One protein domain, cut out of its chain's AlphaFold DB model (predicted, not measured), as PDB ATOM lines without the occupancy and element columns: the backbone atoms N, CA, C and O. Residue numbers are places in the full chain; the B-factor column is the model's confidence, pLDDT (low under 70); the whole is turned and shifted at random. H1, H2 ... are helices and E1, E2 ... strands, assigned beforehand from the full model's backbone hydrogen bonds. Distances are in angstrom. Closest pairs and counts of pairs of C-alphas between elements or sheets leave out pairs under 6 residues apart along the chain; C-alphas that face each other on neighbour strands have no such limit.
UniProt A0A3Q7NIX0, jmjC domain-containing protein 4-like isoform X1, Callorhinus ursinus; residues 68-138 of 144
ATOM      1  N   SER A  68      81.698  61.130  23.356       91.81
ATOM      2  CA  SER A  68      81.681  59.680  23.600       91.81
ATOM      3  C   SER A  68      81.684  59.346  25.095       91.81
ATOM      4  O   SER A  68      80.960  58.447  25.514       91.81
ATOM      5  N   ARG A  69      82.374  60.141  25.924       93.00
ATOM      6  CA  ARG A  69      82.391  59.980  27.389       93.00
ATOM      7  C   ARG A  69      81.077  60.317  28.082       93.00
ATOM      8  O   ARG A  69      80.932  60.026  29.260       93.00
ATOM      9  N   ARG A  70      80.131  60.934  27.376       91.25
ATOM     10  CA  ARG A  70      78.790  61.227  27.904       91.25
ATOM     11  C   ARG A  70      77.712  60.352  27.280       91.25
ATOM     12  O   ARG A  70      76.714  60.058  27.922       91.25
ATOM     13  N   ARG A  71      77.888  59.969  26.013       92.69
ATOM     14  CA  ARG A  71      76.852  59.283  25.228       92.69
ATOM     15  C   ARG A  71      77.062  57.779  25.107       92.69
ATOM     16  O   ARG A  71      76.086  57.053  24.961       92.69
ATOM     17  N   TRP A  72      78.309  57.314  25.103       94.81
ATOM     18  CA  TRP A  72      78.639  55.909  24.824       94.81
ATOM     19  C   TRP A  72      78.931  55.105  26.088       94.81
ATOM     20  O   TRP A  72      79.195  53.909  26.002       94.81
ATOM     21  N   VAL A  73      78.856  55.741  27.254       95.62
ATOM     22  CA  VAL A  73      79.101  55.126  28.557       95.62
ATOM     23  C   VAL A  73      77.921  55.373  29.492       95.62
ATOM     24  O   VAL A  73      77.259  56.406  29.419       95.62
ATOM     25  N   THR A  74      77.631  54.402  30.350       95.12
ATOM     26  CA  THR A  74      76.648  54.505  31.431       95.12
ATOM     27  C   THR A  74      77.275  55.182  32.657       95.12
ATOM     28  O   THR A  74      78.504  55.247  32.751       95.12
ATOM     29  N   PRO A  75      76.475  55.616  33.652       92.00
ATOM     30  CA  PRO A  75      77.009  56.117  34.923       92.00
ATOM     31  C   PRO A  75      77.938  55.123  35.642       92.00
ATOM     32  O   PRO A  75      78.846  55.535  36.352       92.00
ATOM     33  N   GLY A  76      77.757  53.815  35.417       92.44
ATOM     34  CA  GLY A  76      78.632  52.758  35.939       92.44
ATOM     35  C   GLY A  76      79.896  52.499  35.108       92.44
ATOM     36  O   GLY A  76      80.545  51.472  35.298       92.44
ATOM     37  N   GLY A  77      80.216  53.360  34.135       91.69
ATOM     38  CA  GLY A  77      81.410  53.239  33.291       91.69
ATOM     39  C   GLY A  77      81.370  52.083  32.286       91.69
ATOM     40  O   GLY A  77      82.408  51.696  31.752       91.69
ATOM     41  N   LYS A  78      80.193  51.501  32.028       93.94
ATOM     42  CA  LYS A  78      80.009  50.423  31.041       93.94
ATOM     43  C   LYS A  78      79.534  50.990  29.701       93.94
ATOM     44  O   LYS A  78      78.947  52.067  29.691       93.94
ATOM     45  N   PRO A  79      79.728  50.288  28.574       95.12
ATOM     46  CA  PRO A  79      79.181  50.718  27.291       95.12
ATOM     47  C   PRO A  79      77.662  50.932  27.350       95.12
ATOM     48  O   PRO A  79      76.914  50.086  27.843       95.12
ATOM     49  N   ALA A  80      77.188  52.058  26.821       96.81
ATOM     50  CA  ALA A  80      75.765  52.375  26.730       96.81
ATOM     51  C   ALA A  80      75.135  51.668  25.516       96.81
ATOM     52  O   ALA A  80      74.871  52.297  24.488       96.81
ATOM     53  N   PHE A  81      74.897  50.355  25.625       96.56
ATOM     54  CA  PHE A  81      74.407  49.532  24.508       96.56
ATOM     55  C   PHE A  81      73.147  50.086  23.849       96.56
ATOM     56  O   PHE A  81      73.084  50.135  22.630       96.56
ATOM     57  N   GLU A  82      72.184  50.575  24.625       96.00
ATOM     58  CA  GLU A  82      70.948  51.137  24.073       96.00
ATOM     59  C   GLU A  82      71.199  52.370  23.194       96.00
ATOM     60  O   GLU A  82      70.595  52.522  22.135       96.00
ATOM     61  N   HIS A  83      72.130  53.245  23.588       95.50
ATOM     62  CA  HIS A  83      72.527  54.371  22.742       95.50
ATOM     63  C   HIS A  83      73.217  53.880  21.463       95.50
ATOM     64  O   HIS A  83      72.898  54.363  20.377       95.50
ATOM     65  N   LEU A  84      74.138  52.921  21.581       95.56
ATOM     66  CA  LEU A  84      74.874  52.376  20.440       95.56
ATOM     67  C   LEU A  84      73.954  51.644  19.457       95.56
ATOM     68  O   LEU A  84      74.094  51.847  18.260       95.56
ATOM     69  N   LEU A  85      72.984  50.870  19.943       96.94
ATOM     70  CA  LEU A  85      72.008  50.151  19.122       96.94
ATOM     71  C   LEU A  85      71.059  51.105  18.402       96.94
ATOM     72  O   LEU A  85      70.905  51.000  17.189       96.94
ATOM     73  N   ARG A  86      70.474  52.075  19.119       96.56
ATOM     74  CA  ARG A  86      69.567  53.062  18.504       96.56
ATOM     75  C   ARG A  86      70.233  53.849  17.388       96.56
ATOM     76  O   ARG A  86      69.584  54.205  16.415       96.56
ATOM     77  N   ASN A  87      71.513  54.164  17.557       95.06
ATOM     78  CA  ASN A  87      72.241  54.914  16.555       95.06
ATOM     79  C   ASN A  87      72.777  53.967  15.477       95.06
ATOM     80  O   ASN A  87      72.410  54.101  14.323       95.06
ATOM     81  N   TYR A  88      73.593  52.988  15.826       95.75
ATOM     82  CA  TYR A  88      74.440  52.265  14.880       95.75
ATOM     83  C   TYR A  88      74.060  50.792  14.700       95.75
ATOM     84  O   TYR A  88      74.802  50.070  14.046       95.75
ATOM     85  N   GLY A  89      72.948  50.320  15.272       96.62
ATOM     86  CA  GLY A  89      72.597  48.894  15.308       96.62
ATOM     87  C   GLY A  89      72.560  48.213  13.938       96.62
ATOM     88  O   GLY A  89      72.940  47.052  13.838       96.62
ATOM     89  N   ASP A  90      72.164  48.945  12.896       96.88
ATOM     90  CA  ASP A  90      72.069  48.450  11.513       96.88
ATOM     91  C   ASP A  90      73.336  48.659  10.680       96.88
ATOM     92  O   ASP A  90      73.373  48.323   9.500       96.88
ATOM     93  N   VAL A  91      74.390  49.221  11.275       96.31
ATOM     94  CA  VAL A  91      75.674  49.369  10.592       96.31
ATOM     95  C   VAL A  91      76.370  48.016  10.555       96.31
ATOM     96  O   VAL A  91      76.506  47.346  11.581       96.31
ATOM     97  N   VAL A  92      76.844  47.636   9.371       96.69
ATOM     98  CA  VAL A  92      77.724  46.482   9.192       96.69
ATOM     99  C   VAL A  92      79.123  46.850   9.682       96.69
ATOM    100  O   VAL A  92      79.715  47.824   9.216       96.69
ATOM    101  N   VAL A  93      79.650  46.079  10.631       96.75
ATOM    102  CA  VAL A  93      80.921  46.338  11.314       96.75
ATOM    103  C   VAL A  93      81.908  45.179  11.132       96.75
ATOM    104  O   VAL A  93      81.487  44.021  11.075       96.75
ATOM    105  N   PRO A  94      83.222  45.467  11.053       96.31
ATOM    106  CA  PRO A  94      84.259  44.446  11.021       96.31
ATOM    107  C   PRO A  94      84.483  43.844  12.414       96.31
ATOM    108  O   PRO A  94      84.813  44.551  13.372       96.31
ATOM    109  N   VAL A  95      84.354  42.523  12.521       96.69
ATOM    110  CA  VAL A  95      84.561  41.784  13.770       96.69
ATOM    111  C   VAL A  95      85.554  40.653  13.551       96.69
ATOM    112  O   VAL A  95      85.360  39.788  12.704       96.69
ATOM    113  N   ALA A  96      86.636  40.659  14.322       94.69
ATOM    114  CA  ALA A  96      87.661  39.628  14.292       94.69
ATOM    115  C   ALA A  96      87.348  38.504  15.287       94.69
ATOM    116  O   ALA A  96      87.003  38.791  16.432       94.69
ATOM    117  N   ASN A  97      87.541  37.241  14.901       93.38
ATOM    118  CA  ASN A  97      87.532  36.129  15.855       93.38
ATOM    119  C   ASN A  97      88.944  35.883  16.405       93.38
ATOM    120  O   ASN A  97      89.752  35.167  15.814       93.38
ATOM    121  N   CYS A  98      89.234  36.471  17.562       90.25
ATOM    122  CA  CYS A  98      90.504  36.360  18.272       90.25
ATOM    123  C   CYS A  98      90.781  34.962  18.848       90.25
ATOM    124  O   CYS A  98      91.910  34.695  19.254       90.25
ATOM    125  N   GLY A  99      89.784  34.069  18.876       86.75
ATOM    126  CA  GLY A  99      89.964  32.666  19.266       86.75
ATOM    127  C   GLY A  99      90.568  31.794  18.162       86.75
ATOM    128  O   GLY A  99      91.017  30.685  18.438       86.75
ATOM    129  N   VAL A 100      90.601  32.289  16.922       86.06
ATOM    130  CA  VAL A 100      91.141  31.572  15.766       86.06
ATOM    131  C   VAL A 100      92.354  32.325  15.243       86.06
ATOM    132  O   VAL A 100      92.305  33.533  15.006       86.06
ATOM    133  N   ARG A 101      93.458  31.604  15.053       80.56
ATOM    134  CA  ARG A 101      94.648  32.138  14.393       80.56
ATOM    135  C   ARG A 101      94.641  31.690  12.941       80.56
ATOM    136  O   ARG A 101      94.733  30.495  12.673       80.56
ATOM    137  N   GLU A 102      94.570  32.646  12.028       78.06
ATOM    138  CA  GLU A 102      94.652  32.411  10.591       78.06
ATOM    139  C   GLU A 102      95.838  33.215  10.042       78.06
ATOM    140  O   GLU A 102      95.804  34.442   9.933       78.06
ATOM    141  N   TYR A 103      96.944  32.520   9.765       79.31
ATOM    142  CA  TYR A 103      98.246  33.138   9.479       79.31
ATOM    143  C   TYR A 103      98.703  34.100  10.602       79.31
ATOM    144  O   TYR A 103      98.669  33.743  11.781       79.31
ATOM    145  N   ASN A 104      99.140  35.316  10.239       77.44
ATOM    146  CA  ASN A 104      99.541  36.399  11.147       77.44
ATOM    147  C   ASN A 104      98.356  37.307  11.547       77.44
ATOM    148  O   ASN A 104      98.571  38.438  11.985       77.44
ATOM    149  N   SER A 105      97.109  36.855  11.355       75.00
ATOM    150  CA  SER A 105      95.897  37.626  11.652       75.00
ATOM    151  C   SER A 105      94.801  36.754  12.281       75.00
ATOM    152  O   SER A 105      94.907  35.535  12.400       75.00
ATOM    153  N   ASN A 106      93.733  37.412  12.715       83.12
ATOM    154  CA  ASN A 106      92.466  36.778  13.045       83.12
ATOM    155  C   ASN A 106      91.507  36.933  11.851       83.12
ATOM    156  O   ASN A 106      91.510  38.015  11.241       83.12
ATOM    157  N   PRO A 107      90.693  35.911  11.526       86.62
ATOM    158  CA  PRO A 107      89.658  36.031  10.504       86.62
ATOM    159  C   PRO A 107      88.677  37.136  10.896       86.62
ATOM    160  O   PRO A 107      88.327  37.272  12.074       86.62
ATOM    161  N   LYS A 108      88.251  37.932   9.913       89.25
ATOM    162  CA  LYS A 108      87.282  39.018  10.097       89.25
ATOM    163  C   LYS A 108      85.979  38.677   9.388       89.25
ATOM    164  O   LYS A 108      85.989  38.424   8.186       89.25
ATOM    165  N   GLU A 109      84.871  38.751  10.110       91.50
ATOM    166  CA  GLU A 109      83.535  38.730   9.528       91.50
ATOM    167  C   GLU A 109      82.913  40.127   9.562       91.50
ATOM    168  O   GLU A 109      83.241  40.962  10.407       91.50
ATOM    169  N   HIS A 110      82.022  40.381   8.611       95.44
ATOM    170  CA  HIS A 110      81.184  41.570   8.595       95.44
ATOM    171  C   HIS A 110      79.806  41.169   9.118       95.44
ATOM    172  O   HIS A 110      79.159  40.303   8.532       95.44
ATOM    173  N   MET A 111      79.366  41.786  10.212       97.00
ATOM    174  CA  MET A 111      78.054  41.532  10.817       97.00
ATOM    175  C   MET A 111      77.383  42.844  11.208       97.00
ATOM    176  O   MET A 111      78.055  43.875  11.278       97.00
ATOM    177  N   LEU A 112      76.082  42.836  11.498       97.69
ATOM    178  CA  LEU A 112      75.442  44.032  12.037       97.69
ATOM    179  C   LEU A 112      75.948  44.307  13.456       97.69
ATOM    180  O   LEU A 112      76.153  43.387  14.253       97.69
ATOM    181  N   LEU A 113      76.086  45.583  13.820       97.62
ATOM    182  CA  LEU A 113      76.466  45.954  15.184       97.62
ATOM    183  C   LEU A 113      75.485  45.389  16.218       97.62
ATOM    184  O   LEU A 113      75.903  45.010  17.312       97.62
ATOM    185  N   ARG A 114      74.190  45.307  15.887       98.38
ATOM    186  CA  ARG A 114      73.189  44.677  16.761       98.38
ATOM    187  C   ARG A 114      73.525  43.221  17.083       98.38
ATOM    188  O   ARG A 114      73.395  42.827  18.240       98.38
ATOM    189  N   ASP A 115      74.038  42.469  16.112       98.19
ATOM    190  CA  ASP A 115      74.399  41.062  16.287       98.19
ATOM    191  C   ASP A 115      75.660  40.935  17.145       98.19
ATOM    192  O   ASP A 115      75.727  40.091  18.043       98.19
ATOM    193  N   TYR A 116      76.631  41.832  16.936       97.88
ATOM    194  CA  TYR A 116      77.823  41.916  17.779       97.88
ATOM    195  C   TYR A 116      77.481  42.275  19.231       97.88
ATOM    196  O   TYR A 116      77.991  41.656  20.163       97.88
ATOM    197  N   ILE A 117      76.596  43.253  19.450       97.81
ATOM    198  CA  ILE A 117      76.168  43.648  20.799       97.81
ATOM    199  C   ILE A 117      75.352  42.533  21.461       97.81
ATOM    200  O   ILE A 117      75.506  42.333  22.664       97.81
ATOM    201  N   SER A 118      74.531  41.790  20.709       97.94
ATOM    202  CA  SER A 118      73.853  40.597  21.235       97.94
ATOM    203  C   SER A 118      74.875  39.574  21.726       97.94
ATOM    204  O   SER A 118      74.847  39.205  22.896       97.94
ATOM    205  N   TYR A 119      75.855  39.229  20.880       97.56
ATOM    206  CA  TYR A 119      76.974  38.370  21.273       97.56
ATOM    207  C   TYR A 119      77.680  38.887  22.532       97.56
ATOM    208  O   TYR A 119      77.968  38.111  23.438       97.56
ATOM    209  N   TRP A 120      77.965  40.189  22.609       97.25
ATOM    210  CA  TRP A 120      78.710  40.756  23.729       97.25
ATOM    211  C   TRP A 120      77.906  40.708  25.034       97.25
ATOM    212  O   TRP A 120      78.465  40.403  26.090       97.25
ATOM    213  N   LYS A 121      76.590  40.950  24.974       96.75
ATOM    214  CA  LYS A 121      75.684  40.779  26.120       96.75
ATOM    215  C   LYS A 121      75.687  39.322  26.598       96.75
ATOM    216  O   LYS A 121      75.902  39.097  27.790       96.75
ATOM    217  N   ASP A 122      75.547  38.363  25.683       97.06
ATOM    218  CA  ASP A 122      75.566  36.928  25.999       97.06
ATOM    219  C   ASP A 122      76.919  36.496  26.580       97.06
ATOM    220  O   ASP A 122      76.975  35.777  27.574       97.06
ATOM    221  N   TYR A 123      78.023  36.996  26.016       96.06
ATOM    222  CA  TYR A 123      79.387  36.730  26.479       96.06
ATOM    223  C   TYR A 123      79.612  37.202  27.922       96.06
ATOM    224  O   TYR A 123      80.196  36.475  28.725       96.06
ATOM    225  N   ILE A 124      79.122  38.395  28.283       94.56
ATOM    226  CA  ILE A 124      79.208  38.915  29.660       94.56
ATOM    227  C   ILE A 124      78.364  38.062  30.616       94.56
ATOM    228  O   ILE A 124      78.831  37.717  31.701       94.56
ATOM    229  N   GLN A 125      77.131  37.722  30.228       95.12
ATOM    230  CA  GLN A 125      76.219  36.926  31.061       95.12
ATOM    231  C   GLN A 125      76.707  35.481  31.238       95.12
ATOM    232  O   GLN A 125      76.550  34.906  32.311       95.12
ATOM    233  N   GLY A 126      77.354  34.921  30.215       94.12
ATOM    234  CA  GLY A 126      77.925  33.575  30.194       94.12
ATOM    235  C   GLY A 126      79.302  33.445  30.851       94.12
ATOM    236  O   GLY A 126      80.004  32.471  30.586       94.12
ATOM    237  N   GLY A 127      79.729  34.413  31.670       95.12
ATOM    238  CA  GLY A 127      81.003  34.336  32.393       95.12
ATOM    239  C   GLY A 127      82.238  34.515  31.507       95.12
ATOM    240  O   GLY A 127      83.274  33.914  31.777       95.12
ATOM    241  N   TYR A 128      82.141  35.343  30.464       93.56
ATOM    242  CA  TYR A 128      83.227  35.634  29.521       93.56
ATOM    243  C   TYR A 128      83.696  34.398  28.736       93.56
ATOM    244  O   TYR A 128      84.875  34.250  28.404       93.56
ATOM    245  N   SER A 129      82.742  33.536  28.380       92.06
ATOM    246  CA  SER A 129      82.926  32.397  27.481       92.06
ATOM    247  C   SER A 129      81.831  32.379  26.415       92.06
ATOM    248  O   SER A 129      80.697  32.788  26.663       92.06
ATOM    249  N   SER A 130      82.157  31.936  25.200       93.19
ATOM    250  CA  SER A 130      81.178  31.784  24.121       93.19
ATOM    251  C   SER A 130      81.593  30.682  23.147       93.19
ATOM    252  O   SER A 130      82.758  30.643  22.741       93.19
ATOM    253  N   PRO A 131      80.654  29.835  22.684       91.44
ATOM    254  CA  PRO A 131      80.932  28.855  21.634       91.44
ATOM    255  C   PRO A 131      81.260  29.512  20.285       91.44
ATOM    256  O   PRO A 131      81.866  28.878  19.429       91.44
ATOM    257  N   ARG A 132      80.905  30.794  20.092       89.75
ATOM    258  CA  ARG A 132      81.270  31.575  18.895       89.75
ATOM    259  C   ARG A 132      82.737  32.032  18.902       89.75
ATOM    260  O   ARG A 132      83.195  32.623  17.928       89.75
ATOM    261  N   GLY A 133      83.477  31.767  19.980       90.88
ATOM    262  CA  GLY A 133      84.848  32.232  20.174       90.88
ATOM    263  C   GLY A 133      84.923  33.630  20.789       90.88
ATOM    264  O   GLY A 133      83.960  34.128  21.377       90.88
ATOM    265  N   CYS A 134      86.094  34.257  20.673       93.19
ATOM    266  CA  CYS A 134      86.378  35.593  21.203       93.19
ATOM    267  C   CYS A 134      86.228  36.620  20.078       93.19
ATOM    268  O   CYS A 134      87.145  36.791  19.277       93.19
ATOM    269  N   LEU A 135      85.068  37.270  19.975       96.12
ATOM    270  CA  LEU A 135      84.795  38.235  18.916       96.12
ATOM    271  C   LEU A 135      85.171  39.650  19.360       96.12
ATOM    272  O   LEU A 135      84.717  40.144  20.395       96.12
ATOM    273  N   TYR A 136      85.957  40.333  18.536       95.31
ATOM    274  CA  TYR A 136      86.455  41.675  18.798       95.31
ATOM    275  C   TYR A 136      86.159  42.606  17.624       95.31
ATOM    276  O   TYR A 136      86.681  42.428  16.523       95.31
ATOM    277  N   LEU A 137      85.323  43.616  17.863       95.56
ATOM    278  CA  LEU A 137      85.073  44.679  16.894       95.56
ATOM    279  C   LEU A 137      86.313  45.579  16.825       95.56
ATOM    280  O   LEU A 137      86.623  46.293  17.779       95.56
ATOM    281  N   LYS A 138      87.025  45.543  15.693       91.88
ATOM    282  CA  LYS A 138      88.268  46.300  15.484       91.88
ATOM    283  C   LYS A 138      88.369  46.869  14.080       91.88
ATOM    284  O   LYS A 138      87.808  46.321  13.140       91.88
TER     285      LYS A 138
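AT A GLANCE: This is residues 68 to 138 of the 144 residues of the protein "jmjC domain-containing protein 4-like isoform X1" of Callorhinus ursinus (UniProt A0A3Q7NIX0). A small three-stranded sheet has its main helix, H3, beside it, with H2 side by side with residues 113 to 117 of H3; little H1 is at one end of the long axis and the E1 to E2 link at the other. The 71 printed residues run H1, H2, E1, E2, H3, E3, of mixed class, with antiparallel order E2, E1, E3. The whole is only just compact, close to loose, radius of gyration of the C-alphas 13.1 A, spanning 39 by 27 by 18 A.

IN THESE COORDINATES: Find C-alpha 68 at (81.681, 59.680, 23.600), where H1, residues 68 to 71, begins. Then come H2, 81 to 88, 10.0 A; E1, 92 to 97, 15.7 A; E2, 108 to 112, 13.0 A; H3, 113 to 125, 18.3 A; and E3, 135 to 137, ending at (85.073, 44.679, 16.894).

HOW THE PARTS SIT: In hairpin E1 and E2, look at N 95 and O 109, 2.9 A; for E1 and E3, at N 96 and O 136, 2.8 A. E2, H3, E3 form a split strand-helix-strand unit, E1 between its strands, with a right-handed crossover. H3 stands at the sheet's level, height 3.4 A. H2 touches H3, closest C-alphas Leu 85 and Arg 114, 6.1 A, at a shallow tilt of 14 degrees, opposite ways. H1 is close to but not clearly touching H2, closest C-alphas Arg 71 and His 83, 7.0 A. Every O i to N i+4 pair in H2 and H3 is within hydrogen-bond range; H1 is too short for one.

THE WHOLE: The farthest C-alphas, Pro 75 and Tyr 103, are 40.3 A apart. The printed part has no cut, no link is long, and no printed residue is under 70 in pLDDT.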